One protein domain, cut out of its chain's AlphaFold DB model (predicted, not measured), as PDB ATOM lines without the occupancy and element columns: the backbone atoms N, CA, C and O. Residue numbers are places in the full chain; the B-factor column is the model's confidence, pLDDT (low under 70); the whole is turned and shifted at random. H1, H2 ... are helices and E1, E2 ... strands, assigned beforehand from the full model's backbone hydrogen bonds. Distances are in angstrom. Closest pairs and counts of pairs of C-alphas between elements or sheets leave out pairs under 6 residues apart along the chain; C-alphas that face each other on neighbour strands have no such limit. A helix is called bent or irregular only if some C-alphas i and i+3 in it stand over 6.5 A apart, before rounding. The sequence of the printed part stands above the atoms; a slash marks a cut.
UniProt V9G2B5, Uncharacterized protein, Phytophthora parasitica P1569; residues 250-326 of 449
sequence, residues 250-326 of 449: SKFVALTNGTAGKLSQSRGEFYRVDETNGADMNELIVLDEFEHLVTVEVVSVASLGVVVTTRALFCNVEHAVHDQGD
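This is residues 250 to 326 of the 449 residues of an uncharacterized protein of Phytophthora parasitica P1569 (UniProt V9G2B5). A long, narrow hairpin of two antiparallel strands, E1 and E2, makes the long axis, and where E2 stops at Thr 310 the backbone turns a corner straight into helix H4, whose residues 316 to 324, with 325 and 326 after them, stick out free. The short helix H1 lies over one face of the hairpin, near both E1 and E2, while the four-residue helices H2 and H3 lie near the hairpin's open end, where H4 begins. The printed part has 77 residues, with four named helices and two named strands in the order H1, H2, H3, E1, E2, H4, and its class is mixed, helices and strands. It is loose, with a radius of gyration of the C-alphas of 16.1 A, and its C-alphas span 48 by 33 by 18 A, an outline that is only just flat.

H1 holds residues 252 to 259, begins at C-alpha 252 at (-21.559, 52.543, 33.169) and measures 10.6 A from first to last C-alpha. H2, residues 267 to 270, measures 5.2 A. H3, residues 278 to 281, measures 5.0 A. E1, residues 284 to 296, is the longest strand by residues, with 13; it measures 30.0 A and bends by 72 degrees at residue 287. E2, residues 299 to 310, measures 34.9 A and begins at C-alpha 299 at (-33.643, 54.710, 19.309). H4, residues 311 to 324, is the longest helix by residues, with 14; it measures 19.7 A and ends at C-alpha 324 at (3.420, 33.335, 11.557). No helix is bent.

E1 and E2 are a hairpin, antiparallel neighbours with 163 degrees between their N-to-C directions. Their C-alphas face each other from 284 and 310, 4.9 A apart, to 296 and 299, 5.4 A apart. Across the pair, N 287 and O 307 are within hydrogen-bond range at 2.8 A, and so are N 301 and O 294, at 2.8 A. The closest C-alphas of H1 and E2 are those of Phe 252 and Leu 304, 6.7 A apart. The closest of H1 and E1 are those of Thr 259 and Val 286, 6.5 A apart. The closest C-alphas of H3 and E2 are those of Met 281 and Thr 310, 6.4 A apart, Thr 310 being the last residue of E2. H3 and H4 only just touch, with 3 pairs of C-alphas within 8 A, and H4 does so with residues 311 to 312 alone; the closest are the C-alphas of Met 281 and Arg 311, 4.9 A apart. H2 and H4 are close but not clearly touching, the C-alphas of Phe 270 and Arg 311 being the closest at 7.1 A. H2 is apart from both strands, and H1 is apart from H2, H3 and H4. In H1 and H4 every O i to N i+4 pair is within hydrogen-bond range; H2 and H3 are too short for such a pair, and their single O i to N i+3 pair is within range in H2 but not in H3.

The two C-alphas farthest apart are those of Thr 276 and Val 298, at 50.5 A. Residues 316 to 326, of which 316 to 324 belong to H4, stand free; the body without them has 66 residues and spans 50 by 20 by 18 A. The printed part has no cut. The links from H3 to E1, from E1 to E2 and from E2 to H4 are tight, those from H1 to H2 and from H2 to H3 are short, and there is no long link. The mean pLDDT of the printed part is 73.5, and 23 residues are under 70, among them residues 294 to 299 and residues 317 to 326.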
ATOM      1  N   SER A 250     -24.569  47.059  36.569       59.44
ATOM      2  CA  SER A 250     -25.827  47.634  36.065       59.44
ATOM      3  C   SER A 250     -25.740  49.109  35.637       59.44
ATOM      4  O   SER A 250     -26.743  49.703  35.243       59.44
ATOM      5  N   LYS A 251     -24.561  49.742  35.745       71.19
ATOM      6  CA  LYS A 251     -24.337  51.171  35.453       71.19
ATOM      7  C   LYS A 251     -22.958  51.379  34.832       71.19
ATOM      8  O   LYS A 251     -21.979  50.878  35.378       71.19
ATOM      9  N   PHE A 252     -22.851  52.214  33.795       71.44
ATOM     10  CA  PHE A 252     -21.559  52.543  33.169       71.44
ATOM     11  C   PHE A 252     -20.528  53.088  34.167       71.44
ATOM     12  O   PHE A 252     -19.391  52.644  34.157       71.44
ATOM     13  N   VAL A 253     -20.939  53.929  35.126       70.94
ATOM     14  CA  VAL A 253     -20.045  54.433  36.191       70.94
ATOM     15  C   VAL A 253     -19.430  53.300  37.028       70.94
ATOM     16  O   VAL A 253     -18.285  53.404  37.454       70.94
ATOM     17  N   ALA A 254     -20.158  52.202  37.256       67.38
ATOM     18  CA  ALA A 254     -19.616  51.036  37.955       67.38
ATOM     19  C   ALA A 254     -18.652  50.230  37.064       67.38
ATOM     20  O   ALA A 254     -17.689  49.670  37.584       67.38
ATOM     21  N   LEU A 255     -18.862  50.223  35.740       68.38
ATOM     22  CA  LEU A 255     -17.938  49.618  34.779       68.38
ATOM     23  C   LEU A 255     -16.622  50.401  34.733       68.38
ATOM     24  O   LEU A 255     -15.585  49.826  35.043       68.38
ATOM     25  N   THR A 256     -16.684  51.713  34.487       72.38
ATOM     26  CA  THR A 256     -15.525  52.625  34.454       72.38
ATOM     27  C   THR A 256     -14.740  52.614  35.771       72.38
ATOM     28  O   THR A 256     -13.513  52.618  35.775       72.38
ATOM     29  N   ASN A 257     -15.415  52.539  36.924       74.44
ATOM     30  CA  ASN A 257     -14.730  52.392  38.215       74.44
ATOM     31  C   ASN A 257     -14.106  50.996  38.411       74.44
ATOM     32  O   ASN A 257     -13.145  50.859  39.164       74.44
ATOM     33  N   GLY A 258     -14.654  49.956  37.776       68.38
ATOM     34  CA  GLY A 258     -14.143  48.583  37.829       68.38
ATOM     35  C   GLY A 258     -12.974  48.313  36.873       68.38
ATOM     36  O   GLY A 258     -12.207  47.370  37.104       68.38
ATOM     37  N   THR A 259     -12.830  49.126  35.826       74.94
ATOM     38  CA  THR A 259     -11.714  49.130  34.866       74.94
ATOM     39  C   THR A 259     -10.607  50.114  35.257       74.94
ATOM     40  O   THR A 259      -9.432  49.843  34.995       74.94
ATOM     41  N   ALA A 260     -10.944  51.201  35.963       67.06
ATOM     42  CA  ALA A 260      -9.989  52.161  36.506       67.06
ATOM     43  C   ALA A 260      -8.845  51.472  37.279       67.06
ATOM     44  O   ALA A 260      -9.061  50.693  38.206       67.06
ATOM     45  N   GLY A 261      -7.605  51.777  36.888       74.62
ATOM     46  CA  GLY A 261      -6.392  51.185  37.466       74.62
ATOM     47  C   GLY A 261      -5.946  49.849  36.852       74.62
ATOM     48  O   GLY A 261      -4.861  49.390  37.188       74.62
ATOM     49  N   LYS A 262      -6.720  49.253  35.934       82.44
ATOM     50  CA  LYS A 262      -6.325  48.070  35.134       82.44
ATOM     51  C   LYS A 262      -5.954  48.413  33.687       82.44
ATOM     52  O   LYS A 262      -5.605  47.524  32.912       82.44
ATOM     53  N   LEU A 263      -6.086  49.684  33.316       82.25
ATOM     54  CA  LEU A 263      -5.887  50.195  31.966       82.25
ATOM     55  C   LEU A 263      -4.394  50.190  31.605       82.25
ATOM     56  O   LEU A 263      -3.635  51.003  32.121       82.25
ATOM     57  N   SER A 264      -3.976  49.270  30.735       82.31
ATOM     58  CA  SER A 264      -2.580  49.095  30.328       82.31
ATOM     59  C   SER A 264      -2.312  49.864  29.034       82.31
ATOM     60  O   SER A 264      -2.470  49.342  27.932       82.31
ATOM     61  N   GLN A 265      -1.928  51.135  29.167       79.06
ATOM     62  CA  GLN A 265      -1.835  52.068  28.033       79.06
ATOM     63  C   GLN A 265      -0.448  52.134  27.390       79.06
ATOM     64  O   GLN A 265      -0.258  52.826  26.389       79.06
ATOM     65  N   SER A 266       0.561  51.472  27.966       79.62
ATOM     66  CA  SER A 266       1.931  51.567  27.459       79.62
ATOM     67  C   SER A 266       2.675  50.238  27.427       79.62
ATOM     68  O   SER A 266       2.610  49.422  28.346       79.62
ATOM     69  N   ARG A 267       3.505  50.071  26.390       77.12
ATOM     70  CA  ARG A 267       4.421  48.930  26.249       77.12
ATOM     71  C   ARG A 267       5.267  48.712  27.513       77.12
ATOM     72  O   ARG A 267       5.445  47.588  27.966       77.12
ATOM     73  N   GLY A 268       5.773  49.800  28.095       79.38
ATOM     74  CA  GLY A 268       6.607  49.767  29.299       79.38
ATOM     75  C   GLY A 268       5.852  49.520  30.606       79.38
ATOM     76  O   GLY A 268       6.498  49.418  31.641       79.38
ATOM     77  N   GLU A 269       4.521  49.469  30.589       80.56
ATOM     78  CA  GLU A 269       3.667  49.040  31.701       80.56
ATOM     79  C   GLU A 269       3.271  47.570  31.547       80.56
ATOM     80  O   GLU A 269       3.291  46.826  32.524       80.56
ATOM     81  N   PHE A 270       3.006  47.138  30.311       80.81
ATOM     82  CA  PHE A 270       2.706  45.750  29.977       80.81
ATOM     83  C   PHE A 270       3.850  44.794  30.382       80.81
ATOM     84  O   PHE A 270       3.631  43.906  31.204       80.81
ATOM     85  N   TYR A 271       5.090  45.035  29.922       80.94
ATOM     86  CA  TYR A 271       6.265  44.195  30.247       80.94
ATOM     87  C   TYR A 271       6.960  44.543  31.584       80.94
ATOM     88  O   TYR A 271       8.145  44.259  31.756       80.94
ATOM     89  N   ARG A 272       6.283  45.198  32.540       81.62
ATOM     90  CA  ARG A 272       6.823  45.337  33.917       81.62
ATOM     91  C   ARG A 272       6.694  44.068  34.745       81.62
ATOM     92  O   ARG A 272       7.344  43.961  35.781       81.62
ATOM     93  N   VAL A 273       5.823  43.164  34.314       81.88
ATOM     94  CA  VAL A 273       5.539  41.902  34.982       81.88
ATOM     95  C   VAL A 273       6.590  40.861  34.607       81.88
ATOM     96  O   VAL A 273       6.971  40.741  33.447       81.88
ATOM     97  N   ASP A 274       7.039  40.104  35.605       80.56
ATOM     98  CA  ASP A 274       7.861  38.912  35.415       80.56
ATOM     99  C   ASP A 274       6.998  37.793  34.812       80.56
ATOM    100  O   ASP A 274       6.011  37.373  35.417       80.56
ATOM    101  N   GLU A 275       7.369  37.291  33.632       79.31
ATOM    102  CA  GLU A 275       6.644  36.218  32.931       79.31
ATOM    103  C   GLU A 275       6.542  34.921  33.750       79.31
ATOM    104  O   GLU A 275       5.627  34.121  33.544       79.31
ATOM    105  N   THR A 276       7.448  34.707  34.711       77.31
ATOM    106  CA  THR A 276       7.387  33.563  35.629       77.31
ATOM    107  C   THR A 276       6.337  33.739  36.731       77.31
ATOM    108  O   THR A 276       5.898  32.747  37.322       77.31
ATOM    109  N   ASN A 277       5.863  34.969  36.981       81.06
ATOM    110  CA  ASN A 277       4.763  35.228  37.901       81.06
ATOM    111  C   ASN A 277       3.410  34.976  37.218       81.06
ATOM    112  O   ASN A 277       2.741  35.876  36.706       81.06
ATOM    113  N   GLY A 278       2.965  33.720  37.283       69.81
ATOM    114  CA  GLY A 278       1.674  33.298  36.744       69.81
ATOM    115  C   GLY A 278       0.447  34.023  37.320       69.81
ATOM    116  O   GLY A 278      -0.605  33.954  36.691       69.81
ATOM    117  N   ALA A 279       0.534  34.708  38.469       70.25
ATOM    118  CA  ALA A 279      -0.581  35.506  38.986       70.25
ATOM    119  C   ALA A 279      -0.729  36.816  38.196       70.25
ATOM    120  O   ALA A 279      -1.763  37.040  37.572       70.25
ATOM    121  N   ASP A 280       0.329  37.623  38.143       76.12
ATOM    122  CA  ASP A 280       0.366  38.910  37.436       76.12
ATOM    123  C   ASP A 280       0.206  38.737  35.911       76.12
ATOM    124  O   ASP A 280      -0.361  39.593  35.226       76.12
ATOM    125  N   MET A 281       0.669  37.607  35.363       77.50
ATOM    126  CA  MET A 281       0.483  37.269  33.948       77.50
ATOM    127  C   MET A 281      -0.967  36.903  33.597       77.50
ATOM    128  O   MET A 281      -1.390  37.128  32.463       77.50
ATOM    129  N   ASN A 282      -1.742  36.378  34.552       77.06
ATOM    130  CA  ASN A 282      -3.167  36.062  34.379       77.06
ATOM    131  C   ASN A 282      -4.103  37.127  34.982       77.06
ATOM    132  O   ASN A 282      -5.319  36.938  34.994       77.06
ATOM    133  N   GLU A 283      -3.561  38.251  35.455       79.25
ATOM    134  CA  GLU A 283      -4.348  39.412  35.862       79.25
ATOM    135  C   GLU A 283      -5.136  39.973  34.666       79.25
ATOM    136  O   GLU A 283      -4.609  40.084  33.554       79.25
ATOM    137  N   LEU A 284      -6.399  40.344  34.904       79.50
ATOM    138  CA  LEU A 284      -7.216  41.041  33.914       79.50
ATOM    139  C   LEU A 284      -6.692  42.467  33.736       79.50
ATOM    140  O   LEU A 284      -6.783  43.288  34.651       79.50
ATOM    141  N   ILE A 285      -6.223  42.757  32.527       84.38
ATOM    142  CA  ILE A 285      -5.880  44.098  32.068       84.38
ATOM    143  C   ILE A 285      -6.952  44.610  31.106       84.38
ATOM    144  O   ILE A 285      -7.599  43.842  30.390       84.38
ATOM    145  N   VAL A 286      -7.120  45.924  31.083       81.56
ATOM    146  CA  VAL A 286      -7.990  46.637  30.148       81.56
ATOM    147  C   VAL A 286      -7.086  47.286  29.107       81.56
ATOM    148  O   VAL A 286      -6.133  47.974  29.466       81.56
ATOM    149  N   LEU A 287      -7.336  47.034  27.825       81.50
ATOM    150  CA  LEU A 287      -6.574  47.634  26.727       81.50
ATOM    151  C   LEU A 287      -7.187  48.961  26.280       81.50
ATOM    152  O   LEU A 287      -6.453  49.889  25.956       81.50
ATOM    153  N   ASP A 288      -8.520  49.042  26.267       78.69
ATOM    154  CA  ASP A 288      -9.254  50.226  25.829       78.69
ATOM    155  C   ASP A 288     -10.662  50.294  26.443       78.69
ATOM    156  O   ASP A 288     -11.260  49.265  26.780       78.69
ATOM    157  N   GLU A 289     -11.192  51.511  26.548       79.00
ATOM    158  CA  GLU A 289     -12.550  51.840  26.990       79.00
ATOM    159  C   GLU A 289     -13.143  52.854  26.007       79.00
ATOM    160  O   GLU A 289     -12.601  53.946  25.837       79.00
ATOM    161  N   PHE A 290     -14.261  52.515  25.364       77.06
ATOM    162  CA  PHE A 290     -14.831  53.334  24.295       77.06
ATOM    163  C   PHE A 290     -16.352  53.454  24.396       77.06
ATOM    164  O   PHE A 290     -17.069  52.476  24.594       77.06
ATOM    165  N   GLU A 291     -16.868  54.665  24.204       78.88
ATOM    166  CA  GLU A 291     -18.306  54.909  24.084       78.88
ATOM    167  C   GLU A 291     -18.741  54.781  22.619       78.88
ATOM    168  O   GLU A 291     -18.102  55.327  21.717       78.88
ATOM    169  N   HIS A 292     -19.856  54.092  22.363       73.25
ATOM    170  CA  HIS A 292     -20.484  54.071  21.042       73.25
ATOM    171  C   HIS A 292     -22.011  54.106  21.141       73.25
ATOM    172  O   HIS A 292     -22.608  53.700  22.135       73.25
ATOM    173  N   LEU A 293     -22.661  54.595  20.088       74.25
ATOM    174  CA  LEU A 293     -24.117  54.606  19.985       74.25
ATOM    175  C   LEU A 293     -24.612  53.307  19.330       74.25
ATOM    176  O   LEU A 293     -24.252  53.021  18.186       74.25
ATOM    177  N   VAL A 294     -25.438  52.538  20.040       68.56
ATOM    178  CA  VAL A 294     -26.185  51.387  19.501       68.56
ATOM    179  C   VAL A 294     -27.569  51.877  19.091       68.56
ATOM    180  O   VAL A 294     -28.223  52.575  19.861       68.56
ATOM    181  N   THR A 295     -28.060  51.494  17.913       67.50
ATOM    182  CA  THR A 295     -29.474  51.700  17.571       67.50
ATOM    183  C   THR A 295     -30.273  50.468  17.983       67.50
ATOM    184  O   THR A 295     -30.124  49.412  17.371       67.50
ATOM    185  N   VAL A 296     -31.125  50.606  18.998       62.28
ATOM    186  CA  VAL A 296     -32.087  49.583  19.434       62.28
ATOM    187  C   VAL A 296     -33.479  50.129  19.147       62.28
ATOM    188  O   VAL A 296     -33.792  51.235  19.576       62.28
ATOM    189  N   GLU A 297     -34.293  49.398  18.380       58.00
ATOM    190  CA  GLU A 297     -35.692  49.775  18.089       58.00
ATOM    191  C   GLU A 297     -35.845  51.236  17.608       58.00
ATOM    192  O   GLU A 297     -36.677  52.004  18.077       58.00
ATOM    193  N   VAL A 298     -34.996  51.639  16.650       64.06
ATOM    194  CA  VAL A 298     -34.930  53.000  16.063       64.06
ATOM    195  C   VAL A 298     -34.408  54.089  17.029       64.06
ATOM    196  O   VAL A 298     -34.072  55.189  16.588       64.06
ATOM    197  N   VAL A 299     -34.224  53.794  18.318       61.25
ATOM    198  CA  VAL A 299     -33.643  54.710  19.309       61.25
ATOM    199  C   VAL A 299     -32.128  54.528  19.390       61.25
ATOM    200  O   VAL A 299     -31.616  53.418  19.526       61.25
ATOM    201  N   SER A 300     -31.389  55.636  19.333       71.19
ATOM    202  CA  SER A 300     -29.943  55.642  19.557       71.19
ATOM    203  C   SER A 300     -29.648  55.691  21.059       71.19
ATOM    204  O   SER A 300     -29.995  56.661  21.733       71.19
ATOM    205  N   VAL A 301     -29.030  54.633  21.582       75.94
ATOM    206  CA  VAL A 301     -28.707  54.437  22.999       75.94
ATOM    207  C   VAL A 301     -27.188  54.434  23.169       75.94
ATOM    208  O   VAL A 301     -26.471  53.777  22.414       75.94
ATOM    209  N   ALA A 302     -26.684  55.169  24.161       73.44
ATOM    210  CA  ALA A 302     -25.268  55.140  24.512       73.44
ATOM    211  C   ALA A 302     -24.885  53.782  25.116       73.44
ATOM    212  O   ALA A 302     -25.571  53.278  26.005       73.44
ATOM    213  N   SER A 303     -23.781  53.219  24.636       75.25
ATOM    214  CA  SER A 303     -23.181  51.963  25.072       75.25
ATOM    215  C   SER A 303     -21.708  52.192  25.406       75.25
ATOM    216  O   SER A 303     -21.042  52.999  24.757       75.25
ATOM    217  N   LEU A 304     -21.202  51.473  26.405       70.69
ATOM    218  CA  LEU A 304     -19.800  51.496  26.815       70.69
ATOM    219  C   LEU A 304     -19.175  50.133  26.502       70.69
ATOM    220  O   LEU A 304     -19.569  49.116  27.074       70.69
ATOM    221  N   GLY A 305     -18.218  50.121  25.579       68.62
ATOM    222  CA  GLY A 305     -17.382  48.974  25.257       68.62
ATOM    223  C   GLY A 305     -16.082  48.994  26.056       68.62
ATOM    224  O   GLY A 305     -15.511  50.051  26.318       68.62
ATOM    225  N   VAL A 306     -15.608  47.810  26.437       71.31
ATOM    226  CA  VAL A 306     -14.336  47.619  27.144       71.31
ATOM    227  C   VAL A 306     -13.600  46.457  26.493       71.31
ATOM    228  O   VAL A 306     -14.169  45.374  26.334       71.31
ATOM    229  N   VAL A 307     -12.333  46.660  26.134       74.94
ATOM    230  CA  VAL A 307     -11.456  45.596  25.631       74.94
ATOM    231  C   VAL A 307     -10.633  45.061  26.796       74.94
ATOM    232  O   VAL A 307      -9.806  45.782  27.350       74.94
ATOM    233  N   VAL A 308     -10.840  43.798  27.168       74.62
ATOM    234  CA  VAL A 308     -10.116  43.134  28.266       74.62
ATOM    235  C   VAL A 308      -9.297  41.950  27.764       74.62
ATOM    236  O   VAL A 308      -9.676  41.282  26.805       74.62
ATOM    237  N   THR A 309      -8.177  41.673  28.426       77.62
ATOM    238  CA  THR A 309      -7.347  40.483  28.185       77.62
ATOM    239  C   THR A 309      -6.527  40.150  29.439       77.62
ATOM    240  O   THR A 309      -6.685  40.791  30.478       77.62
ATOM    241  N   THR A 310      -5.630  39.171  29.355       78.88
ATOM    242  CA  THR A 310      -4.532  38.983  30.314       78.88
ATOM    243  C   THR A 310      -3.194  39.136  29.599       78.88
ATOM    244  O   THR A 310      -3.115  38.986  28.375       78.88
ATOM    245  N   ARG A 311      -2.114  39.406  30.342       79.88
ATOM    246  CA  ARG A 311      -0.767  39.505  29.750       79.88
ATOM    247  C   ARG A 311      -0.361  38.187  29.085       79.88
ATOM    248  O   ARG A 311       0.117  38.206  27.960       79.88
ATOM    249  N   ALA A 312      -0.656  37.046  29.712       73.25
ATOM    250  CA  ALA A 312      -0.415  35.717  29.150       73.25
ATOM    251  C   ALA A 312      -1.128  35.494  27.804       73.25
ATOM    252  O   ALA A 312      -0.505  35.038  26.846       73.25
ATOM    253  N   LEU A 313      -2.419  35.840  27.704       73.44
ATOM    254  CA  LEU A 313      -3.168  35.703  26.452       73.44
ATOM    255  C   LEU A 313      -2.642  36.651  25.369       73.44
ATOM    256  O   LEU A 313      -2.515  36.246  24.217       73.44
ATOM    257  N   PHE A 314      -2.295  37.886  25.728       75.38
ATOM    258  CA  PHE A 314      -1.795  38.868  24.768       75.38
ATOM    259  C   PHE A 314      -0.368  38.549  24.281       75.38
ATOM    260  O   PHE A 314      -0.111  38.640  23.083       75.38
ATOM    261  N   CYS A 315       0.528  38.061  25.150       73.44
ATOM    262  CA  CYS A 315       1.840  37.543  24.736       73.44
ATOM    263  C   CYS A 315       1.709  36.338  23.794       73.44
ATOM    264  O   CYS A 315       2.475  36.226  22.844       73.44
ATOM    265  N   ASN A 316       0.719  35.456  23.988       70.94
ATOM    266  CA  ASN A 316       0.469  34.364  23.040       70.94
ATOM    267  C   ASN A 316       0.074  34.882  21.647       70.94
ATOM    268  O   ASN A 316       0.459  34.274  20.650       70.94
ATOM    269  N   VAL A 317      -0.649  36.007  21.559       67.25
ATOM    270  CA  VAL A 317      -0.940  36.675  20.278       67.25
ATOM    271  C   VAL A 317       0.328  37.302  19.690       67.25
ATOM    272  O   VAL A 317       0.578  37.116  18.504       67.25
ATOM    273  N   GLU A 318       1.161  37.982  20.486       67.94
ATOM    274  CA  GLU A 318       2.444  38.534  20.013       67.94
ATOM    275  C   GLU A 318       3.373  37.437  19.466       67.94
ATOM    276  O   GLU A 318       3.882  37.564  18.352       67.94
ATOM    277  N   HIS A 319       3.545  36.336  20.205       67.75
ATOM    278  CA  HIS A 319       4.327  35.182  19.763       67.75
ATOM    279  C   HIS A 319       3.739  34.553  18.492       67.75
ATOM    280  O   HIS A 319       4.478  34.274  17.552       67.75
ATOM    281  N   ALA A 320       2.412  34.401  18.406       63.00
ATOM    282  CA  ALA A 320       1.764  33.898  17.197       63.00
ATOM    283  C   ALA A 320       1.985  34.821  15.983       63.00
ATOM    284  O   ALA A 320       2.277  34.321  14.903       63.00
ATOM    285  N   VAL A 321       1.906  36.147  16.147       65.56
ATOM    286  CA  VAL A 321       2.205  37.121  15.078       65.56
ATOM    287  C   VAL A 321       3.670  37.016  14.644       65.56
ATOM    288  O   VAL A 321       3.952  36.957  13.448       65.56
ATOM    289  N   HIS A 322       4.601  36.959  15.599       67.19
ATOM    290  CA  HIS A 322       6.033  36.830  15.323       67.19
ATOM    291  C   HIS A 322       6.357  35.542  14.545       67.19
ATOM    292  O   HIS A 322       7.105  35.582  13.567       67.19
ATOM    293  N   ASP A 323       5.762  34.417  14.944       67.25
ATOM    294  CA  ASP A 323       6.075  33.099  14.386       67.25
ATOM    295  C   ASP A 323       5.305  32.783  13.086       67.25
ATOM    296  O   ASP A 323       5.748  31.942  12.301       67.25
ATOM    297  N   GLN A 324       4.179  33.459  12.815       63.25
ATOM    298  CA  GLN A 324       3.420  33.335  11.557       63.25
ATOM    299  C   GLN A 324       3.942  34.243  10.425       63.25
ATOM    300  O   GLN A 324       3.671  33.975   9.249       63.25
ATOM    301  N   GLY A 325       4.707  35.294  10.743       63.81
ATOM    302  CA  GLY A 325       5.251  36.230   9.757       63.81
ATOM    303  C   GLY A 325       4.162  37.040   9.040       63.81
ATOM    304  O   GLY A 325       3.234  37.540   9.668       63.81
ATOM    305  N   ASP A 326       4.260  37.168   7.713       63.97
ATOM    306  CA  ASP A 326       3.351  38.009   6.908       63.97
ATOM    307  C   ASP A 326       1.903  37.465   6.798       63.97
ATOM    308  O   ASP A 326       1.024  38.157   6.282       63.97
TER     309      ASP A 326